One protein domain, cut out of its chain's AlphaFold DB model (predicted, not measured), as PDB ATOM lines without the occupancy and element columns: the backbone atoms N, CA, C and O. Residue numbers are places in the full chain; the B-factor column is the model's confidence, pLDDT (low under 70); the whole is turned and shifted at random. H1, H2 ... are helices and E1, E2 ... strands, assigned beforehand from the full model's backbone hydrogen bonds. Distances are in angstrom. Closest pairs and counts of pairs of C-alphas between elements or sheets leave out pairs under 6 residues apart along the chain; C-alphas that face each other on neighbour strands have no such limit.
ATOM      1  N   THR A 290     -46.924 -23.727  35.672       97.50
ATOM      2  CA  THR A 290     -47.071 -23.041  36.962       97.50
ATOM      3  C   THR A 290     -46.573 -23.948  38.083       97.50
ATOM      4  O   THR A 290     -46.631 -25.173  37.979       97.50
ATOM      5  N   LEU A 291     -46.024 -23.342  39.137       98.38
ATOM      6  CA  LEU A 291     -45.422 -24.061  40.256       98.38
ATOM      7  C   LEU A 291     -46.149 -23.744  41.564       98.38
ATOM      8  O   LEU A 291     -46.534 -22.599  41.805       98.38
ATOM      9  N   PHE A 292     -46.265 -24.747  42.429       98.00
ATOM     10  CA  PHE A 292     -46.951 -24.678  43.719       98.00
ATOM     11  C   PHE A 292     -46.141 -25.395  44.802       98.00
ATOM     12  O   PHE A 292     -45.456 -26.383  44.528       98.00
ATOM     13  N   ARG A 293     -46.248 -24.948  46.059       97.25
ATOM     14  CA  ARG A 293     -45.850 -25.778  47.204       97.25
ATOM     15  C   ARG A 293     -47.032 -26.642  47.610       97.25
ATOM     16  O   ARG A 293     -48.144 -26.143  47.758       97.25
ATOM     17  N   ALA A 294     -46.790 -27.933  47.816       97.31
ATOM     18  CA  ALA A 294     -47.874 -28.879  48.032       97.31
ATOM     19  C   ALA A 294     -48.698 -28.575  49.298       97.31
ATOM     20  O   ALA A 294     -49.881 -28.906  49.360       97.31
ATOM     21  N   GLN A 295     -48.062 -27.976  50.311       95.56
ATOM     22  CA  GLN A 295     -48.686 -27.639  51.589       95.56
ATOM     23  C   GLN A 295     -49.453 -26.308  51.597       95.56
ATOM     24  O   GLN A 295     -50.124 -26.031  52.593       95.56
ATOM     25  N   THR A 296     -49.319 -25.479  50.555       96.56
ATOM     26  CA  THR A 296     -50.010 -24.185  50.484       96.56
ATOM     27  C   THR A 296     -51.516 -24.396  50.567       96.56
ATOM     28  O   THR A 296     -52.054 -25.305  49.940       96.56
ATOM     29  N   ASP A 297     -52.174 -23.566  51.374       96.69
ATOM     30  CA  ASP A 297     -53.618 -23.586  51.567       96.69
ATOM     31  C   ASP A 297     -54.311 -22.759  50.485       96.69
ATOM     32  O   ASP A 297     -54.298 -21.531  50.533       96.69
ATOM     33  N   PHE A 298     -54.909 -23.430  49.507       97.00
ATOM     34  CA  PHE A 298     -55.690 -22.799  48.455       97.00
ATOM     35  C   PHE A 298     -57.169 -22.865  48.822       97.00
ATOM     36  O   PHE A 298     -57.902 -23.720  48.339       97.00
ATOM     37  N   ASN A 299     -57.608 -21.969  49.712       95.94
ATOM     38  CA  ASN A 299     -59.012 -21.877  50.135       95.94
ATOM     39  C   ASN A 299     -59.570 -23.214  50.677       95.94
ATOM     40  O   ASN A 299     -60.651 -23.664  50.294       95.94
ATOM     41  N   GLY A 300     -58.796 -23.879  51.542       95.94
ATOM     42  CA  GLY A 300     -59.112 -25.184  52.125       95.94
ATOM     43  C   GLY A 300     -58.612 -26.385  51.314       95.94
ATOM     44  O   GLY A 300     -58.559 -27.497  51.851       95.94
ATOM     45  N   GLU A 301     -58.197 -26.183  50.062       97.56
ATOM     46  CA  GLU A 301     -57.660 -27.231  49.193       97.56
ATOM     47  C   GLU A 301     -56.125 -27.280  49.256       97.56
ATOM     48  O   GLU A 301     -55.446 -26.252  49.295       97.56
ATOM     49  N   LYS A 302     -55.556 -28.492  49.305       97.38
ATOM     50  CA  LYS A 302     -54.105 -28.715  49.454       97.38
ATOM     51  C   LYS A 302     -53.666 -29.939  48.670       97.38
ATOM     52  O   LYS A 302     -54.180 -31.035  48.899       97.38
ATOM     53  N   TYR A 303     -52.607 -29.797  47.877       97.94
ATOM     54  CA  TYR A 303     -52.020 -30.923  47.149       97.94
ATOM     55  C   TYR A 303     -51.517 -32.036  48.082       97.94
ATOM     56  O   TYR A 303     -51.579 -33.206  47.719       97.94
ATOM     57  N   THR A 304     -51.041 -31.711  49.291       97.19
ATOM     58  CA  THR A 304     -50.651 -32.727  50.291       97.19
ATOM     59  C   THR A 304     -51.796 -33.659  50.656       97.19
ATOM     60  O   THR A 304     -51.577 -34.859  50.793       97.19
ATOM     61  N   LYS A 305     -53.015 -33.127  50.779       96.00
ATOM     62  CA  LYS A 305     -54.212 -33.910  51.088       96.00
ATOM     63  C   LYS A 305     -54.720 -34.649  49.854       96.00
ATOM     64  O   LYS A 305     -55.007 -35.837  49.945       96.00
ATOM     65  N   ASP A 306     -54.801 -33.956  48.721       95.81
ATOM     66  CA  ASP A 306     -55.380 -34.499  47.488       95.81
ATOM     67  C   ASP A 306     -54.539 -35.633  46.893       95.81
ATOM     68  O   ASP A 306     -55.085 -36.597  46.361       95.81
ATOM     69  N   TRP A 307     -53.217 -35.546  47.043       96.62
ATOM     70  CA  TRP A 307     -52.255 -36.459  46.419       96.62
ATOM     71  C   TRP A 307     -51.399 -37.231  47.429       96.62
ATOM     72  O   TRP A 307     -50.410 -37.853  47.046       96.62
ATOM     73  N   GLN A 308     -51.754 -37.183  48.720       95.94
ATOM     74  CA  GLN A 308     -51.042 -37.865  49.815       95.94
ATOM     75  C   GLN A 308     -49.533 -37.542  49.844       95.94
ATOM     76  O   GLN A 308     -48.684 -38.407  50.068       95.94
ATOM     77  N   LEU A 309     -49.186 -36.279  49.589       96.44
ATOM     78  CA  LEU A 309     -47.796 -35.815  49.542       96.44
ATOM     79  C   LEU A 309     -47.307 -35.386  50.928       96.44
ATOM     80  O   LEU A 309     -48.076 -34.918  51.768       96.44
ATOM     81  N   ALA A 310     -45.994 -35.481  51.148       92.12
ATOM     82  CA  ALA A 310     -45.364 -35.054  52.395       92.12
ATOM     83  C   ALA A 310     -45.608 -33.558  52.682       92.12
ATOM     84  O   ALA A 310     -45.399 -32.705  51.817       92.12
ATOM     85  N   ASN A 311     -45.984 -33.231  53.921       89.88
ATOM     86  CA  ASN A 311     -46.321 -31.868  54.350       89.88
ATOM     87  C   ASN A 311     -45.145 -31.077  54.960       89.88
ATOM     88  O   ASN A 311     -45.278 -29.882  55.201       89.88
ATOM     89  N   ASN A 312     -43.994 -31.714  55.186       84.56
ATOM     90  CA  ASN A 312     -42.854 -31.164  55.932       84.56
ATOM     91  C   ASN A 312     -41.561 -31.049  55.100       84.56
ATOM     92  O   ASN A 312     -40.470 -30.904  55.650       84.56
ATOM     93  N   ARG A 313     -41.655 -31.160  53.770       87.38
ATOM     94  CA  ARG A 313     -40.487 -31.201  52.866       87.38
ATOM     95  C   ARG A 313     -40.483 -30.113  51.796       87.38
ATOM     96  O   ARG A 313     -39.640 -30.170  50.911       87.38
ATOM     97  N   ASN A 314     -41.405 -29.148  51.846       92.88
ATOM     98  CA  ASN A 314     -41.599 -28.151  50.782       92.88
ATOM     99  C   ASN A 314     -41.747 -28.795  49.391       92.88
ATOM    100  O   ASN A 314     -41.151 -28.324  48.420       92.88
ATOM    101  N   VAL A 315     -42.527 -29.883  49.302       97.69
ATOM    102  CA  VAL A 315     -42.778 -30.604  48.044       97.69
ATOM    103  C   VAL A 315     -43.229 -29.614  46.974       97.69
ATOM    104  O   VAL A 315     -44.137 -28.813  47.203       97.69
ATOM    105  N   LEU A 316     -42.558 -29.650  45.828       98.25
ATOM    106  CA  LEU A 316     -42.844 -28.785  44.694       98.25
ATOM    107  C   LEU A 316     -43.766 -29.538  43.738       98.25
ATOM    108  O   LEU A 316     -43.462 -30.672  43.367       98.25
ATOM    109  N   VAL A 317     -44.869 -28.908  43.350       98.62
ATOM    110  CA  VAL A 317     -45.805 -29.398  42.336       98.62
ATOM    111  C   VAL A 317     -45.702 -28.485  41.121       98.62
ATOM    112  O   VAL A 317     -45.732 -27.265  41.263       98.62
ATOM    113  N   ALA A 318     -45.558 -29.068  39.938       98.69
ATOM    114  CA  ALA A 318     -45.540 -28.379  38.659       98.69
ATOM    115  C   ALA A 318     -46.752 -28.815  37.835       98.69
ATOM    116  O   ALA A 318     -46.929 -30.006  37.583       98.69
ATOM    117  N   ASN A 319     -47.561 -27.857  37.400       98.50
ATOM    118  CA  ASN A 319     -48.619 -28.063  36.421       98.50
ATOM    119  C   ASN A 319     -48.060 -27.718  35.035       98.50
ATOM    120  O   ASN A 319     -47.728 -26.561  34.794       98.50
ATOM    121  N   VAL A 320     -47.873 -28.720  34.169       98.50
ATOM    122  CA  VAL A 320     -47.160 -28.605  32.882       98.50
ATOM    123  C   VAL A 320     -48.153 -28.763  31.724       98.50
ATOM    124  O   VAL A 320     -48.473 -29.873  31.319       98.50
ATOM    125  N   PHE A 321     -48.637 -27.653  31.168       96.44
ATOM    126  CA  PHE A 321     -49.958 -27.540  30.517       96.44
ATOM    127  C   PHE A 321     -50.267 -28.489  29.339       96.44
ATOM    128  O   PHE A 321     -51.436 -28.745  29.067       96.44
ATOM    129  N   ASN A 322     -49.258 -28.999  28.627       96.25
ATOM    130  CA  ASN A 322     -49.419 -29.917  27.486       96.25
ATOM    131  C   ASN A 322     -48.664 -31.245  27.667       96.25
ATOM    132  O   ASN A 322     -48.378 -31.947  26.697       96.25
ATOM    133  N   ALA A 323     -48.247 -31.565  28.892       97.62
ATOM    134  CA  ALA A 323     -47.392 -32.717  29.116       97.62
ATOM    135  C   ALA A 323     -48.118 -34.046  28.855       97.62
ATOM    136  O   ALA A 323     -49.288 -34.223  29.197       97.62
ATOM    137  N   THR A 324     -47.376 -34.992  28.289       97.19
ATOM    138  CA  THR A 324     -47.742 -36.411  28.144       97.19
ATOM    139  C   THR A 324     -46.735 -37.274  28.904       97.19
ATOM    140  O   THR A 324     -45.777 -36.741  29.476       97.19
ATOM    141  N   SER A 325     -46.895 -38.601  28.892       96.69
ATOM    142  CA  SER A 325     -45.901 -39.518  29.475       96.69
ATOM    143  C   SER A 325     -44.540 -39.442  28.776       96.69
ATOM    144  O   SER A 325     -43.519 -39.785  29.370       96.69
ATOM    145  N   HIS A 326     -44.512 -38.948  27.536       96.81
ATOM    146  CA  HIS A 326     -43.298 -38.801  26.736       96.81
ATOM    147  C   HIS A 326     -42.490 -37.540  27.073       96.81
ATOM    148  O   HIS A 326     -41.381 -37.370  26.568       96.81
ATOM    149  N   TRP A 327     -43.018 -36.642  27.910       98.38
ATOM    150  CA  TRP A 327     -42.258 -35.488  28.382       98.38
ATOM    151  C   TRP A 327     -41.267 -35.901  29.466       98.38
ATOM    152  O   TRP A 327     -41.592 -36.635  30.400       98.38
ATOM    153  N   ARG A 328     -40.057 -35.343  29.405       98.50
ATOM    154  CA  ARG A 328     -39.069 -35.493  30.473       98.50
ATOM    155  C   ARG A 328     -39.112 -34.275  31.386       98.50
ATOM    156  O   ARG A 328     -38.623 -33.207  31.020       98.50
ATOM    157  N   VAL A 329     -39.652 -34.448  32.590       98.81
ATOM    158  CA  VAL A 329     -39.760 -33.381  33.596       98.81
ATOM    159  C   VAL A 329     -38.842 -33.675  34.779       98.81
ATOM    160  O   VAL A 329     -38.995 -34.689  35.463       98.81
ATOM    161  N   VAL A 330     -37.874 -32.793  35.025       98.88
ATOM    162  CA  VAL A 330     -36.890 -32.939  36.106       98.88
ATOM    163  C   VAL A 330     -36.829 -31.717  37.007       98.88
ATOM    164  O   VAL A 330     -37.021 -30.588  36.559       98.88
ATOM    165  N   ALA A 331     -36.501 -31.954  38.272       98.75
ATOM    166  CA  ALA A 331     -36.081 -30.947  39.228       98.75
ATOM    167  C   ALA A 331     -34.549 -30.916  39.298       98.75
ATOM    168  O   ALA A 331     -33.907 -31.953  39.449       98.75
ATOM    169  N   ILE A 332     -33.967 -29.727  39.194       98.69
ATOM    170  CA  ILE A 332     -32.541 -29.470  39.374       98.69
ATOM    171  C   ILE A 332     -32.365 -28.881  40.771       98.69
ATOM    172  O   ILE A 332     -32.823 -27.769  41.035       98.69
ATOM    173  N   GLU A 333     -31.704 -29.625  41.650       98.25
ATOM    174  CA  GLU A 333     -31.402 -29.238  43.031       98.25
ATOM    175  C   GLU A 333     -29.890 -29.371  43.249       98.25
ATOM    176  O   GLU A 333     -29.319 -30.438  43.009       98.25
ATOM    177  N   ASP A 334     -29.235 -28.276  43.647       96.56
ATOM    178  CA  ASP A 334     -27.783 -28.201  43.879       96.56
ATOM    179  C   ASP A 334     -26.942 -28.762  42.712       96.56
ATOM    180  O   ASP A 334     -25.973 -29.503  42.889       96.56
ATOM    181  N   GLY A 335     -27.358 -28.443  41.480       96.00
ATOM    182  CA  GLY A 335     -26.693 -28.871  40.244       96.00
ATOM    183  C   GLY A 335     -26.969 -30.318  39.816       96.00
ATOM    184  O   GLY A 335     -26.429 -30.750  38.799       96.00
ATOM    185  N   LYS A 336     -27.808 -31.070  40.542       98.06
ATOM    186  CA  LYS A 336     -28.178 -32.456  40.208       98.06
ATOM    187  C   LYS A 336     -29.607 -32.540  39.682       98.06
ATOM    188  O   LYS A 336     -30.511 -31.940  40.255       98.06
ATOM    189  N   GLU A 337     -29.805 -33.311  38.614       98.38
ATOM    190  CA  GLU A 337     -31.127 -33.589  38.043       98.38
ATOM    191  C   GLU A 337     -31.810 -34.774  38.739       98.38
ATOM    192  O   GLU A 337     -31.216 -35.840  38.916       98.38
ATOM    193  N   TYR A 338     -33.091 -34.607  39.057       98.56
ATOM    194  CA  TYR A 338     -33.963 -35.638  39.608       98.56
ATOM    195  C   TYR A 338     -35.260 -35.707  38.810       98.56
ATOM    196  O   TYR A 338     -35.918 -34.689  38.597       98.56
ATOM    197  N   LEU A 339     -35.653 -36.907  38.382       98.56
ATOM    198  CA  LEU A 339     -36.922 -37.106  37.685       98.56
ATOM    199  C   LEU A 339     -38.099 -36.777  38.609       98.56
ATOM    200  O   LEU A 339     -38.171 -37.279  39.734       98.56
ATOM    201  N   MET A 340     -39.016 -35.934  38.133       98.69
ATOM    202  CA  MET A 340     -40.259 -35.654  38.845       98.69
ATOM    203  C   MET A 340     -41.254 -36.791  38.630       98.69
ATOM    204  O   MET A 340     -41.285 -37.426  37.577       98.69
ATOM    205  N   ARG A 341     -42.101 -37.041  39.627       98.38
ATOM    206  CA  ARG A 341     -43.154 -38.054  39.533       98.38
ATOM    207  C   ARG A 341     -44.400 -37.440  38.909       98.38
ATOM    208  O   ARG A 341     -44.906 -36.452  39.437       98.38
ATOM    209  N   ARG A 342     -44.882 -38.017  37.809       97.94
ATOM    210  CA  ARG A 342     -46.140 -37.623  37.162       97.94
ATOM    211  C   ARG A 342     -47.334 -38.129  37.972       97.94
ATOM    212  O   ARG A 342     -47.333 -39.272  38.421       97.94
ATOM    213  N   ILE A 343     -48.348 -37.289  38.114       96.44
ATOM    214  CA  ILE A 343     -49.681 -37.647  38.594       96.44
ATOM    215  C   ILE A 343     -50.561 -37.852  37.356       96.44
ATOM    216  O   ILE A 343     -50.598 -36.985  36.483       96.44
ATOM    217  N   SER A 344     -51.216 -39.013  37.278       94.75
ATOM    218  CA  SER A 344     -52.117 -39.405  36.188       94.75
ATOM    219  C   SER A 344     -53.292 -40.206  36.745       94.75
ATOM    220  O   SER A 344     -53.240 -41.433  36.797       94.75
ATOM    221  N   SER A 345     -54.308 -39.509  37.249       95.56
ATOM    222  CA  SER A 345     -55.505 -40.123  37.841       95.56
ATOM    223  C   SER A 345     -56.643 -39.117  38.006       95.56
ATOM    224  O   SER A 345     -56.450 -37.907  37.855       95.56
ATOM    225  N   LYS A 346     -57.818 -39.598  38.431       96.62
ATOM    226  CA  LYS A 346     -58.845 -38.719  39.007       96.62
ATOM    227  C   LYS A 346     -58.285 -37.922  40.190       96.62
ATOM    228  O   LYS A 346     -57.439 -38.420  40.939       96.62
ATOM    229  N   GLY A 347     -58.774 -36.698  40.361       96.00
ATOM    230  CA  GLY A 347     -58.347 -35.776  41.414       96.00
ATOM    231  C   GLY A 347     -58.539 -34.327  40.981       96.00
ATOM    232  O   GLY A 347     -59.451 -34.042  40.212       96.00
ATOM    233  N   GLN A 348     -57.705 -33.412  41.477       97.50
ATOM    234  CA  GLN A 348     -57.813 -31.983  41.160       97.50
ATOM    235  C   GLN A 348     -56.469 -31.248  41.238       97.50
ATOM    236  O   GLN A 348     -55.554 -31.653  41.960       97.50
ATOM    237  N   ASP A 349     -56.390 -30.107  40.562       98.12
ATOM    238  CA  ASP A 349     -55.429 -29.055  40.884       98.12
ATOM    239  C   ASP A 349     -55.978 -28.256  42.082       98.12
ATOM    240  O   ASP A 349     -57.072 -27.692  42.016       98.12
ATOM    241  N   ALA A 350     -55.262 -28.264  43.212       98.06
ATOM    242  CA  ALA A 350     -55.755 -27.656  44.450       98.06
ATOM    243  C   ALA A 350     -55.885 -26.129  44.337       98.06
ATOM    244  O   ALA A 350     -56.799 -25.548  44.919       98.06
ATOM    245  N   PHE A 351     -55.004 -25.483  43.564       98.00
ATOM    246  CA  PHE A 351     -55.091 -24.046  43.319       98.00
ATOM    247  C   PHE A 351     -56.338 -23.709  42.496       98.00
ATOM    248  O   PHE A 351     -57.102 -22.829  42.890       98.00
ATOM    249  N   ALA A 352     -56.585 -24.436  41.404       97.19
ATOM    250  CA  ALA A 352     -57.756 -24.232  40.559       97.19
ATOM    251  C   ALA A 352     -59.059 -24.448  41.338       97.19
ATOM    252  O   ALA A 352     -59.910 -23.560  41.350       97.19
ATOM    253  N   ALA A 353     -59.175 -25.567  42.062       97.69
ATOM    254  CA  ALA A 353     -60.354 -25.868  42.870       97.69
ATOM    255  C   ALA A 353     -60.611 -24.782  43.929       97.69
ATOM    256  O   ALA A 353     -61.728 -24.274  44.030       97.69
ATOM    257  N   GLY A 354     -59.574 -24.370  44.667       96.62
ATOM    258  CA  GLY A 354     -59.668 -23.314  45.675       96.62
ATOM    259  C   GLY A 354     -60.058 -21.948  45.102       96.62
ATOM    260  O   GLY A 354     -60.932 -21.269  45.652       96.62
ATOM    261  N   TYR A 355     -59.450 -21.570  43.972       95.19
ATOM    262  CA  TYR A 355     -59.755 -20.336  43.246       95.19
ATOM    263  C   TYR A 355     -61.205 -20.336  42.748       95.19
ATOM    264  O   TYR A 355     -61.957 -19.391  42.994       95.19
ATOM    265  N   HIS A 356     -61.634 -21.404  42.068       95.31
ATOM    266  CA  HIS A 356     -62.993 -21.496  41.536       95.31
ATOM    267  C   HIS A 356     -64.040 -21.608  42.641       95.31
ATOM    268  O   HIS A 356     -65.121 -21.059  42.470       95.31
ATOM    269  N   HIS A 357     -63.731 -22.224  43.785       95.25
ATOM    270  CA  HIS A 357     -64.649 -22.247  44.926       95.25
ATOM    271  C   HIS A 357     -65.018 -20.838  45.407       95.25
ATOM    272  O   HIS A 357     -66.151 -20.616  45.823       95.25
ATOM    273  N   LYS A 358     -64.080 -19.882  45.330       92.25
ATOM    274  CA  LYS A 358     -64.338 -18.489  45.710       92.25
ATOM    275  C   LYS A 358     -65.083 -17.702  44.628       92.25
ATOM    276  O   LYS A 358     -65.960 -16.918  44.969       92.25
ATOM    277  N   TYR A 359     -64.708 -17.866  43.357       91.00
ATOM    278  CA  TYR A 359     -65.100 -16.925  42.291       91.00
ATOM    279  C   TYR A 359     -66.073 -17.471  41.239       91.00
ATOM    280  O   TYR A 359     -66.550 -16.708  40.403       91.00
ATOM    281  N   SER A 360     -66.331 -18.779  41.210       91.06
ATOM    282  CA  SER A 360     -67.241 -19.381  40.232       91.06
ATOM    283  C   SER A 360     -68.681 -19.339  40.734       91.06
ATOM    284  O   SER A 360     -68.993 -19.947  41.755       91.06
ATOM    285  N   GLU A 361     -69.575 -18.705  39.978       90.56
ATOM    286  CA  GLU A 361     -70.998 -18.573  40.322       90.56
ATOM    287  C   GLU A 361     -71.915 -19.408  39.411       90.56
ATOM    288  O   GLU A 361     -72.949 -19.902  39.856       90.56
ATOM    289  N   SER A 362     -71.548 -19.611  38.140       87.88
ATOM    290  CA  SER A 362     -72.416 -20.291  37.161       87.88
ATOM    291  C   SER A 362     -72.392 -21.821  37.250       87.88
ATOM    292  O   SER A 362     -73.242 -22.485  36.658       87.88
ATOM    293  N   VAL A 363     -71.411 -22.391  37.954       90.88
ATOM    294  CA  VAL A 363     -71.248 -23.839  38.138       90.88
ATOM    295  C   VAL A 363     -70.977 -24.165  39.599       90.88
ATOM    296  O   VAL A 363     -70.328 -23.408  40.315       90.88
ATOM    297  N   SER A 364     -71.479 -25.318  40.043       94.75
ATOM    298  CA  SER A 364     -71.326 -25.768  41.430       94.75
ATOM    299  C   SER A 364     -69.866 -26.043  41.802       94.75
ATOM    300  O   SER A 364     -69.084 -26.479  40.958       94.75
ATOM    301  N   TYR A 365     -69.527 -25.951  43.092       96.25
ATOM    302  CA  TYR A 365     -68.197 -26.348  43.570       96.25
ATOM    303  C   TYR A 365     -67.843 -27.805  43.214       96.25
ATOM    304  O   TYR A 365     -66.704 -28.128  42.884       96.25
ATOM    305  N   ARG A 366     -68.841 -28.698  43.194       96.88
ATOM    306  CA  ARG A 366     -68.657 -30.090  42.768       96.88
ATOM    307  C   ARG A 366     -68.142 -30.202  41.329       96.88
ATOM    308  O   ARG A 366     -67.416 -31.141  41.052       96.88
ATOM    309  N   PHE A 367     -68.505 -29.283  40.434       95.12
ATOM    310  CA  PHE A 367     -68.086 -29.300  39.025       95.12
ATOM    311  C   PHE A 367     -66.602 -28.939  38.845       95.12
ATOM    312  O   PHE A 367     -65.924 -29.530  38.008       95.12
ATOM    313  N   VAL A 368     -66.096 -28.008  39.656       95.69
ATOM    314  CA  VAL A 368     -64.730 -27.451  39.560       95.69
ATOM    315  C   VAL A 368     -63.720 -28.110  40.508       95.69
ATOM    316  O   VAL A 368     -62.590 -27.651  40.624       95.69
ATOM    317  N   SER A 369     -64.116 -29.161  41.224       97.00
ATOM    318  CA  SER A 369     -63.281 -29.845  42.219       97.00
ATOM    319  C   SER A 369     -63.200 -31.344  41.942       97.00
ATOM    320  O   SER A 369     -63.871 -31.869  41.055       97.00
ATOM    321  N   LYS A 370     -62.456 -32.070  42.780       95.69
ATOM    322  CA  LYS A 370     -62.390 -33.543  42.804       95.69
ATOM    323  C   LYS A 370     -63.748 -34.237  42.994       95.69
ATOM    324  O   LYS A 370     -63.843 -35.449  42.827       95.69
ATOM    325  N   GLY A 371     -64.804 -33.495  43.347       96.19
ATOM    326  CA  GLY A 371     -66.182 -33.994  43.321       96.19
ATOM    327  C   GLY A 371     -66.717 -34.259  41.904       96.19
ATOM    328  O   GLY A 371     -67.731 -34.955  41.748       96.19
ATOM    329  N   ASN A 372     -66.043 -33.728  40.882       96.50
ATOM    330  CA  ASN A 372     -66.289 -34.010  39.481       96.50
ATOM    331  C   ASN A 372     -65.583 -35.313  39.098       96.50
ATOM    332  O   ASN A 372     -64.400 -35.331  38.772       96.50
ATOM    333  N   GLY A 373     -66.331 -36.414  39.096       94.81
ATOM    334  CA  GLY A 373     -65.808 -37.727  38.714       94.81
ATOM    335  C   GLY A 373     -65.398 -37.854  37.242       94.81
ATOM    336  O   GLY A 373     -64.985 -38.938  36.860       94.81
ATOM    337  N   TYR A 374     -65.554 -36.802  36.427       96.12
ATOM    338  CA  TYR A 374     -65.044 -36.731  35.056       96.12
ATOM    339  C   TYR A 374     -63.592 -36.227  34.981       96.12
ATOM    340  O   TYR A 374     -62.920 -36.427  33.974       96.12
ATOM    341  N   LEU A 375     -63.128 -35.523  36.020       96.94
ATOM    342  CA  LEU A 375     -61.863 -34.798  36.028       96.94
ATOM    343  C   LEU A 375     -60.674 -35.753  36.181       96.94
ATOM    344  O   LEU A 375     -60.541 -36.424  37.206       96.94
ATOM    345  N   ILE A 376     -59.782 -35.759  35.189       96.81
ATOM    346  CA  ILE A 376     -58.531 -36.525  35.196       96.81
ATOM    347  C   ILE A 376     -57.360 -35.541  35.154       96.81
ATOM    348  O   ILE A 376     -57.254 -34.730  34.236       96.81
ATOM    349  N   MET A 377     -56.470 -35.616  36.144       96.88
ATOM    350  CA  MET A 377     -55.225 -34.847  36.180       96.88
ATOM    351  C   MET A 377     -54.084 -35.722  35.679       96.88
ATOM    352  O   MET A 377     -53.702 -36.666  36.362       96.88
ATOM    353  N   ASN A 378     -53.530 -35.393  34.512       95.62
ATOM    354  CA  ASN A 378     -52.434 -36.137  33.875       95.62
ATOM    355  C   ASN A 378     -51.224 -35.265  33.509       95.62
ATOM    356  O   ASN A 378     -50.341 -35.684  32.762       95.62
ATOM    357  N   HIS A 379     -51.171 -34.039  34.011       97.50
ATOM    358  CA  HIS A 379     -50.114 -33.084  33.690       97.50
ATOM    359  C   HIS A 379     -49.601 -32.331  34.928       97.50
ATOM    360  O   HIS A 379     -48.930 -31.305  34.819       97.50
ATOM    361  N   LEU A 380     -49.863 -32.890  36.114       98.38
ATOM    362  CA  LEU A 380     -49.214 -32.504  37.362       98.38
ATOM    363  C   LEU A 380     -47.985 -33.389  37.598       98.38
ATOM    364  O   LEU A 380     -48.025 -34.604  37.410       98.38
ATOM    365  N   TYR A 381     -46.898 -32.782  38.048       98.75
ATOM    366  CA  TYR A 381     -45.662 -33.456  38.423       98.75
ATOM    367  C   TYR A 381     -45.245 -32.997  39.809       98.75
ATOM    368  O   TYR A 381     -45.388 -31.820  40.127       98.75
ATOM    369  N   TYR A 382     -44.674 -33.878  40.628       98.62
ATOM    370  CA  TYR A 382     -44.152 -33.482  41.932       98.62
ATOM    371  C   TYR A 382     -42.722 -33.952  42.189       98.62
ATOM    372  O   TYR A 382     -42.262 -34.979  41.683       98.62
ATOM    373  N   TYR A 383     -42.023 -33.175  43.013       98.50
ATOM    374  CA  TYR A 383     -40.686 -33.470  43.505       98.50
ATOM    375  C   TYR A 383     -40.607 -33.193  45.004       98.50
ATOM    376  O   TYR A 383     -41.044 -32.141  45.471       98.50
ATOM    377  N   THR A 384     -40.038 -34.131  45.758       97.88
ATOM    378  CA  THR A 384     -39.736 -33.954  47.181       97.88
ATOM    379  C   THR A 384     -38.274 -33.527  47.323       97.88
ATOM    380  O   THR A 384     -37.397 -34.369  47.120       97.88
ATOM    381  N   PRO A 385     -37.997 -32.262  47.691       96.94
ATOM    382  CA  PRO A 385     -36.638 -31.765  47.882       96.94
ATOM    383  C   PRO A 385     -35.834 -32.607  48.870       96.94
ATOM    384  O   PRO A 385     -36.368 -33.098  49.880       96.94
ATOM    385  N   ARG A 386     -34.530 -32.740  48.620       95.44
ATOM    386  CA  ARG A 386     -33.590 -33.338  49.578       95.44
ATOM    387  C   ARG A 386     -33.219 -32.330  50.664       95.44
ATOM    388  O   ARG A 386     -33.231 -32.685  51.844       95.44
ATOM    389  N   ASN A 387     -33.005 -31.084  50.263       94.12
ATOM    390  CA  ASN A 387     -32.874 -29.890  51.073       94.12
ATOM    391  C   ASN A 387     -34.151 -29.032  50.915       94.12
ATOM    392  O   ASN A 387     -34.356 -28.414  49.870       94.12
ATOM    393  N   PRO A 388     -35.018 -28.943  51.943       90.69
ATOM    394  CA  PRO A 388     -36.259 -28.160  51.878       90.69
ATOM    395  C   PRO A 388     -36.073 -26.665  51.575       90.69
ATOM    396  O   PRO A 388     -37.042 -26.011  51.185       90.69
ATOM    397  N   ASN A 389     -34.860 -26.137  51.757       90.50
ATOM    398  CA  ASN A 389     -34.513 -24.733  51.537       90.50
ATOM    399  C   ASN A 389     -33.763 -24.502  50.217       90.50
ATOM    400  O   ASN A 389     -33.402 -23.365  49.917       90.50
ATOM    401  N   ALA A 390     -33.496 -25.555  49.439       94.75
ATOM    402  CA  ALA A 390     -32.832 -25.397  48.157       94.75
ATOM    403  C   ALA A 390     -33.721 -24.631  47.174       94.75
ATOM    404  O   ALA A 390     -34.939 -24.836  47.088       94.75
ATOM    405  N   ARG A 391     -33.075 -23.776  46.383       97.12
ATOM    406  CA  ARG A 391     -33.663 -23.236  45.164       97.12
ATOM    407  C   ARG A 391     -33.668 -24.336  44.111       97.12
ATOM    408  O   ARG A 391     -32.627 -24.921  43.824       97.12
ATOM    409  N   ILE A 392     -34.833 -24.607  43.537       98.44
ATOM    410  CA  ILE A 392     -35.036 -25.716  42.604       98.44
ATOM    411  C   ILE A 392     -35.447 -25.148  41.255       98.44
ATOM    412  O   ILE A 392     -36.370 -24.338  41.180       98.44
ATOM    413  N   ILE A 393     -34.793 -25.598  40.188       98.62
ATOM    414  CA  ILE A 393     -35.218 -25.297  38.819       98.62
ATOM    415  C   ILE A 393     -35.946 -26.509  38.260       98.62
ATOM    416  O   ILE A 393     -35.386 -27.599  38.214       98.62
ATOM    417  N   ILE A 394     -37.181 -26.331  37.810       98.75
ATOM    418  CA  ILE A 394     -37.879 -27.342  37.024       98.75
ATOM    419  C   ILE A 394     -37.505 -27.163  35.562       98.75
ATOM    420  O   ILE A 394     -37.548 -26.049  35.044       98.75
ATOM    421  N   LYS A 395     -37.152 -28.264  34.901       98.75
ATOM    422  CA  LYS A 395     -36.887 -28.342  33.465       98.75
ATOM    423  C   LYS A 395     -37.812 -29.392  32.857       98.75
ATOM    424  O   LYS A 395     -37.704 -30.573  33.179       98.75
ATOM    425  N   ALA A 396     -38.700 -28.962  31.968       98.75
ATOM    426  CA  ALA A 396     -39.600 -29.826  31.210       98.75
ATOM    427  C   ALA A 396     -39.165 -29.839  29.743       98.75
ATOM    428  O   ALA A 396     -39.070 -28.784  29.121       98.75
ATOM    429  N   SER A 397     -38.853 -31.018  29.207       98.56
ATOM    430  CA  SER A 397     -38.467 -31.213  27.804       98.56
ATOM    431  C   SER A 397     -39.543 -32.020  27.088       98.56
ATOM    432  O   SER A 397     -39.923 -33.088  27.574       98.56
ATOM    433  N   ASP A 398     -40.038 -31.500  25.968       98.06
ATOM    434  CA  ASP A 398     -41.071 -32.160  25.172       98.06
ATOM    435  C   ASP A 398     -40.472 -33.067  24.075       98.06
ATOM    436  O   ASP A 398     -39.281 -32.959  23.761       98.06
ATOM    437  N   PRO A 399     -41.270 -33.971  23.475       97.06
ATOM    438  CA  PRO A 399     -40.803 -34.852  22.400       97.06
ATOM    439  C   PRO A 399     -40.406 -34.131  21.104       97.06
ATOM    440  O   PRO A 399     -39.819 -34.749  20.220       97.06
ATOM    441  N   TYR A 400     -40.719 -32.838  20.977       96.94
ATOM    442  CA  TYR A 400     -40.414 -32.021  19.801       96.94
ATOM    443  C   TYR A 400     -39.074 -31.283  19.931       96.94
ATOM    444  O   TYR A 400     -38.670 -30.559  19.021       96.94
ATOM    445  N   GLY A 401     -38.371 -31.469  21.052       96.88
ATOM    446  CA  GLY A 401     -37.062 -30.876  21.312       96.88
ATOM    447  C   GLY A 401     -37.111 -29.503  21.981       96.88
ATOM    448  O   GLY A 401     -36.059 -28.880  22.145       96.88
ATOM    449  N   ASN A 402     -38.283 -29.016  22.407       98.00
ATOM    450  CA  ASN A 402     -38.348 -27.788  23.195       98.00
ATOM    451  C   ASN A 402     -38.036 -28.080  24.668       98.00
ATOM    452  O   ASN A 402     -38.310 -29.156  25.201       98.00
ATOM    453  N   THR A 403     -37.474 -27.085  25.351       98.12
ATOM    454  CA  THR A 403     -37.222 -27.124  26.792       98.12
ATOM    455  C   THR A 403     -37.783 -25.871  27.444       98.12
ATOM    456  O   THR A 403     -37.497 -24.757  27.007       98.12
ATOM    457  N   TYR A 404     -38.527 -26.064  28.526       98.38
ATOM    458  CA  TYR A 404     -39.133 -25.008  29.327       98.38
ATOM    459  C   TYR A 404     -38.608 -25.092  30.754       98.38
ATOM    460  O   TYR A 404     -38.426 -26.189  31.291       98.38
ATOM    461  N   THR A 405     -38.374 -23.942  31.379       98.25
ATOM    462  CA  THR A 405     -37.848 -23.873  32.744       98.25
ATOM    463  C   THR A 405     -38.676 -22.953  33.622       98.25
ATOM    464  O   THR A 405     -39.131 -21.913  33.151       98.25
ATOM    465  N   ALA A 406     -38.806 -23.300  34.898       97.88
ATOM    466  CA  ALA A 406     -39.360 -22.429  35.930       97.88
ATOM    467  C   ALA A 406     -38.591 -22.613  37.245       97.88
ATOM    468  O   ALA A 406     -38.108 -23.707  37.542       97.88
ATOM    469  N   SER A 407     -38.457 -21.546  38.028       97.62
ATOM    470  CA  SER A 407     -37.782 -21.564  39.328       97.62
ATOM    471  C   SER A 407     -38.774 -21.734  40.471       97.62
ATOM    472  O   SER A 407     -39.861 -21.168  40.440       97.62
ATOM    473  N   SER A 408     -38.362 -22.396  41.551       97.19
ATOM    474  CA  SER A 408     -39.111 -22.439  42.811       97.19
ATOM    475  C   SER A 408     -39.394 -21.062  43.428       97.19
ATOM    476  O   SER A 408     -40.208 -20.975  44.343       97.19
ATOM    477  N   ASP A 409     -38.735 -20.005  42.945       96.44
ATOM    478  CA  ASP A 409     -39.017 -18.607  43.313       96.44
ATOM    479  C   ASP A 409     -40.313 -18.078  42.666       96.44
ATOM    480  O   ASP A 409     -40.877 -17.094  43.122       96.44
ATOM    481  N   GLU A 410     -40.789 -18.727  41.598       95.06
ATOM    482  CA  GLU A 410     -42.021 -18.384  40.873       95.06
ATOM    483  C   GLU A 410     -43.247 -19.139  41.410       95.06
ATOM    484  O   GLU A 410     -44.297 -19.177  40.762       95.06
ATOM    485  N   VAL A 411     -43.112 -19.809  42.558       96.44
ATOM    486  CA  VAL A 411     -44.211 -20.568  43.147       96.44
ATOM    487  C   VAL A 411     -45.367 -19.635  43.487       96.44
ATOM    488  O   VAL A 411     -45.201 -18.631  44.174       96.44
ATOM    489  N   THR A 412     -46.564 -20.014  43.047       95.31
ATOM    490  CA  THR A 412     -47.794 -19.347  43.460       95.31
ATOM    491  C   THR A 412     -48.109 -19.741  44.899       95.31
ATOM    492  O   THR A 412     -48.374 -20.908  45.193       95.31
ATOM    493  N   THR A 413     -48.036 -18.767  45.803       91.56
ATOM    494  CA  THR A 413     -48.395 -18.913  47.222       91.56
ATOM    495  C   THR A 413     -49.735 -18.277  47.550       91.56
ATOM    496  O   THR A 413     -50.394 -18.718  48.485       91.56
ATOM    497  N   GLU A 414     -50.139 -17.270  46.777       91.50
ATOM    498  CA  GLU A 414     -51.382 -16.546  47.006       91.50
ATOM    499  C   GLU A 414     -52.585 -17.418  46.628       91.50
ATOM    500  O   GLU A 414     -52.698 -17.811  45.459       91.50
ATOM    501  N   PRO A 415     -53.517 -17.688  47.565       87.50
ATOM    502  CA  PRO A 415     -54.655 -18.570  47.319       87.50
ATOM    503  C   PRO A 415     -55.534 -18.141  46.140       87.50
ATOM    504  O   PRO A 415     -56.181 -18.963  45.497       87.50
ATOM    505  N   PHE A 416     -55.527 -16.839  45.855       89.00
ATOM    506  CA  PHE A 416     -56.365 -16.185  44.858       89.00
ATOM    507  C   PHE A 416     -55.549 -15.422  43.811       89.00
ATOM    508  O   PHE A 416     -56.007 -14.418  43.269       89.00
ATOM    509  N   ALA A 417     -54.325 -15.882  43.525       89.56
ATOM    510  CA  ALA A 417     -53.513 -15.319  42.451       89.56
ATOM    511  C   ALA A 417     -54.322 -15.246  41.142       89.56
ATOM    512  O   ALA A 417     -54.732 -16.264  40.590       89.56
ATOM    513  N   ASN A 418     -54.557 -14.039  40.630       86.31
ATOM    514  CA  ASN A 418     -55.407 -13.849  39.461       86.31
ATOM    515  C   ASN A 418     -54.586 -13.867  38.174       86.31
ATOM    516  O   ASN A 418     -53.843 -12.940  37.904       86.31
TER     517      ASN A 418
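Overview. This is residues 290 to 418 of the 462 residues of an uncharacterized protein of Prevotella copri (UniProt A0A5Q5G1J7). Two strongly twisted sheets of four strands each stand face to face as a sandwich, their strands crossed at 34 degrees, and H2 with the long loop of residues 360 to 375 extends the model on the side of the sheet E1 E2 E6 E5 away from the other sheet. The short helix H1 only grazes the sheet E1 E2 E6 E5, and the last residues, 408 to 418, run from E8 past the edge strand E1 toward H2. The printed part has 129 residues, with two named helices and eight named strands in the order E1 H1 E2 E3 E4 E5 H2 E6 E7 E8; the sheet orders are E1 - E2 - E6 - E5 and E4 - E3 - E7 - E8, both antiparallel. The class is mixed, helices and strands, though named elements hold under half of the residues, 58 of 129. The whole is compact, with a radius of gyration of the C-alphas of 14.6 A and spans of 45 by 33 by 26 A.

Along the chain. In one sheet, E1 is residues 290 to 293, beginning at C-alpha 290 (-47.071, -23.041, 36.962), and E2 is residues 316 to 320. E6, residues 376 to 383, is the longest strand at 19.9 A and bends by 61 degrees at residue 379. E5, residues 341 to 346, spans 15.7 A. In the other sheet, E4 is residues 336 to 339 and E3 is residues 328 to 333, 16.0 A long. E7, residues 392 to 397, spans 16.2 A, and E8, residues 403 to 407, spans 13.7 A and ends at C-alpha 407 (-37.782, -21.564, 39.328). H1 is residues 303 to 306. H2, residues 350 to 359, spans 14.4 A and begins at C-alpha 350 (-55.755, -27.656, 44.450).

Arrangement. In the sheet E1 E2 E6 E5 the edge strands are E1 and E5. E1 and E2 are antiparallel at 159 degrees, with N 292 and O 317 at 2.8 A. E2 and E6 are antiparallel at 139 degrees, with N 318 and O 381 at 2.8 A. E6 and E5 are antiparallel at 153 degrees, with N 343 and O 380 at 2.8 A. These pairs are within hydrogen-bond range, as are those named next. The other sheet has edge strands E4 and E8. E3 and E4 form a hairpin, with N 331 and O 338 at 2.8 A; E7 and E8 form another, with N 394 and O 406 at 2.8 A. E3 and E7 are antiparallel at 162 degrees, with N 332 and O 393 at 2.7 A. Between the sheets, the closest C-alphas of E3 and E6 are those of Ala 331 and Tyr 383, 6.8 A apart, and those of E1 and E8 are Leu 291 and Ala 406, 7.6 A apart. E4 runs on into E5 at 24 degrees across a break of 1 residue, and the two meet only through their link. H1 only grazes the sheet E1 E2 E6 E5, with residues 303 to 304. H2 is not on either sheet; H1 and H2 are close but not clearly touching, the closest C-alphas being those of Tyr 303 and Ala 350 at 5.6 A. In H2 every O i to N i+4 pair is within hydrogen-bond range; H1, with 4 residues, is too short for such a pair.

Size, cuts and confidence. The two C-alphas farthest apart are those of Gly 335 and Ser 362, 46.6 A. The printed part has no cut. The link from H2 to E6, 16 residues, is long. The mean pLDDT of the printed part is 96.1, and no printed residue is under 70.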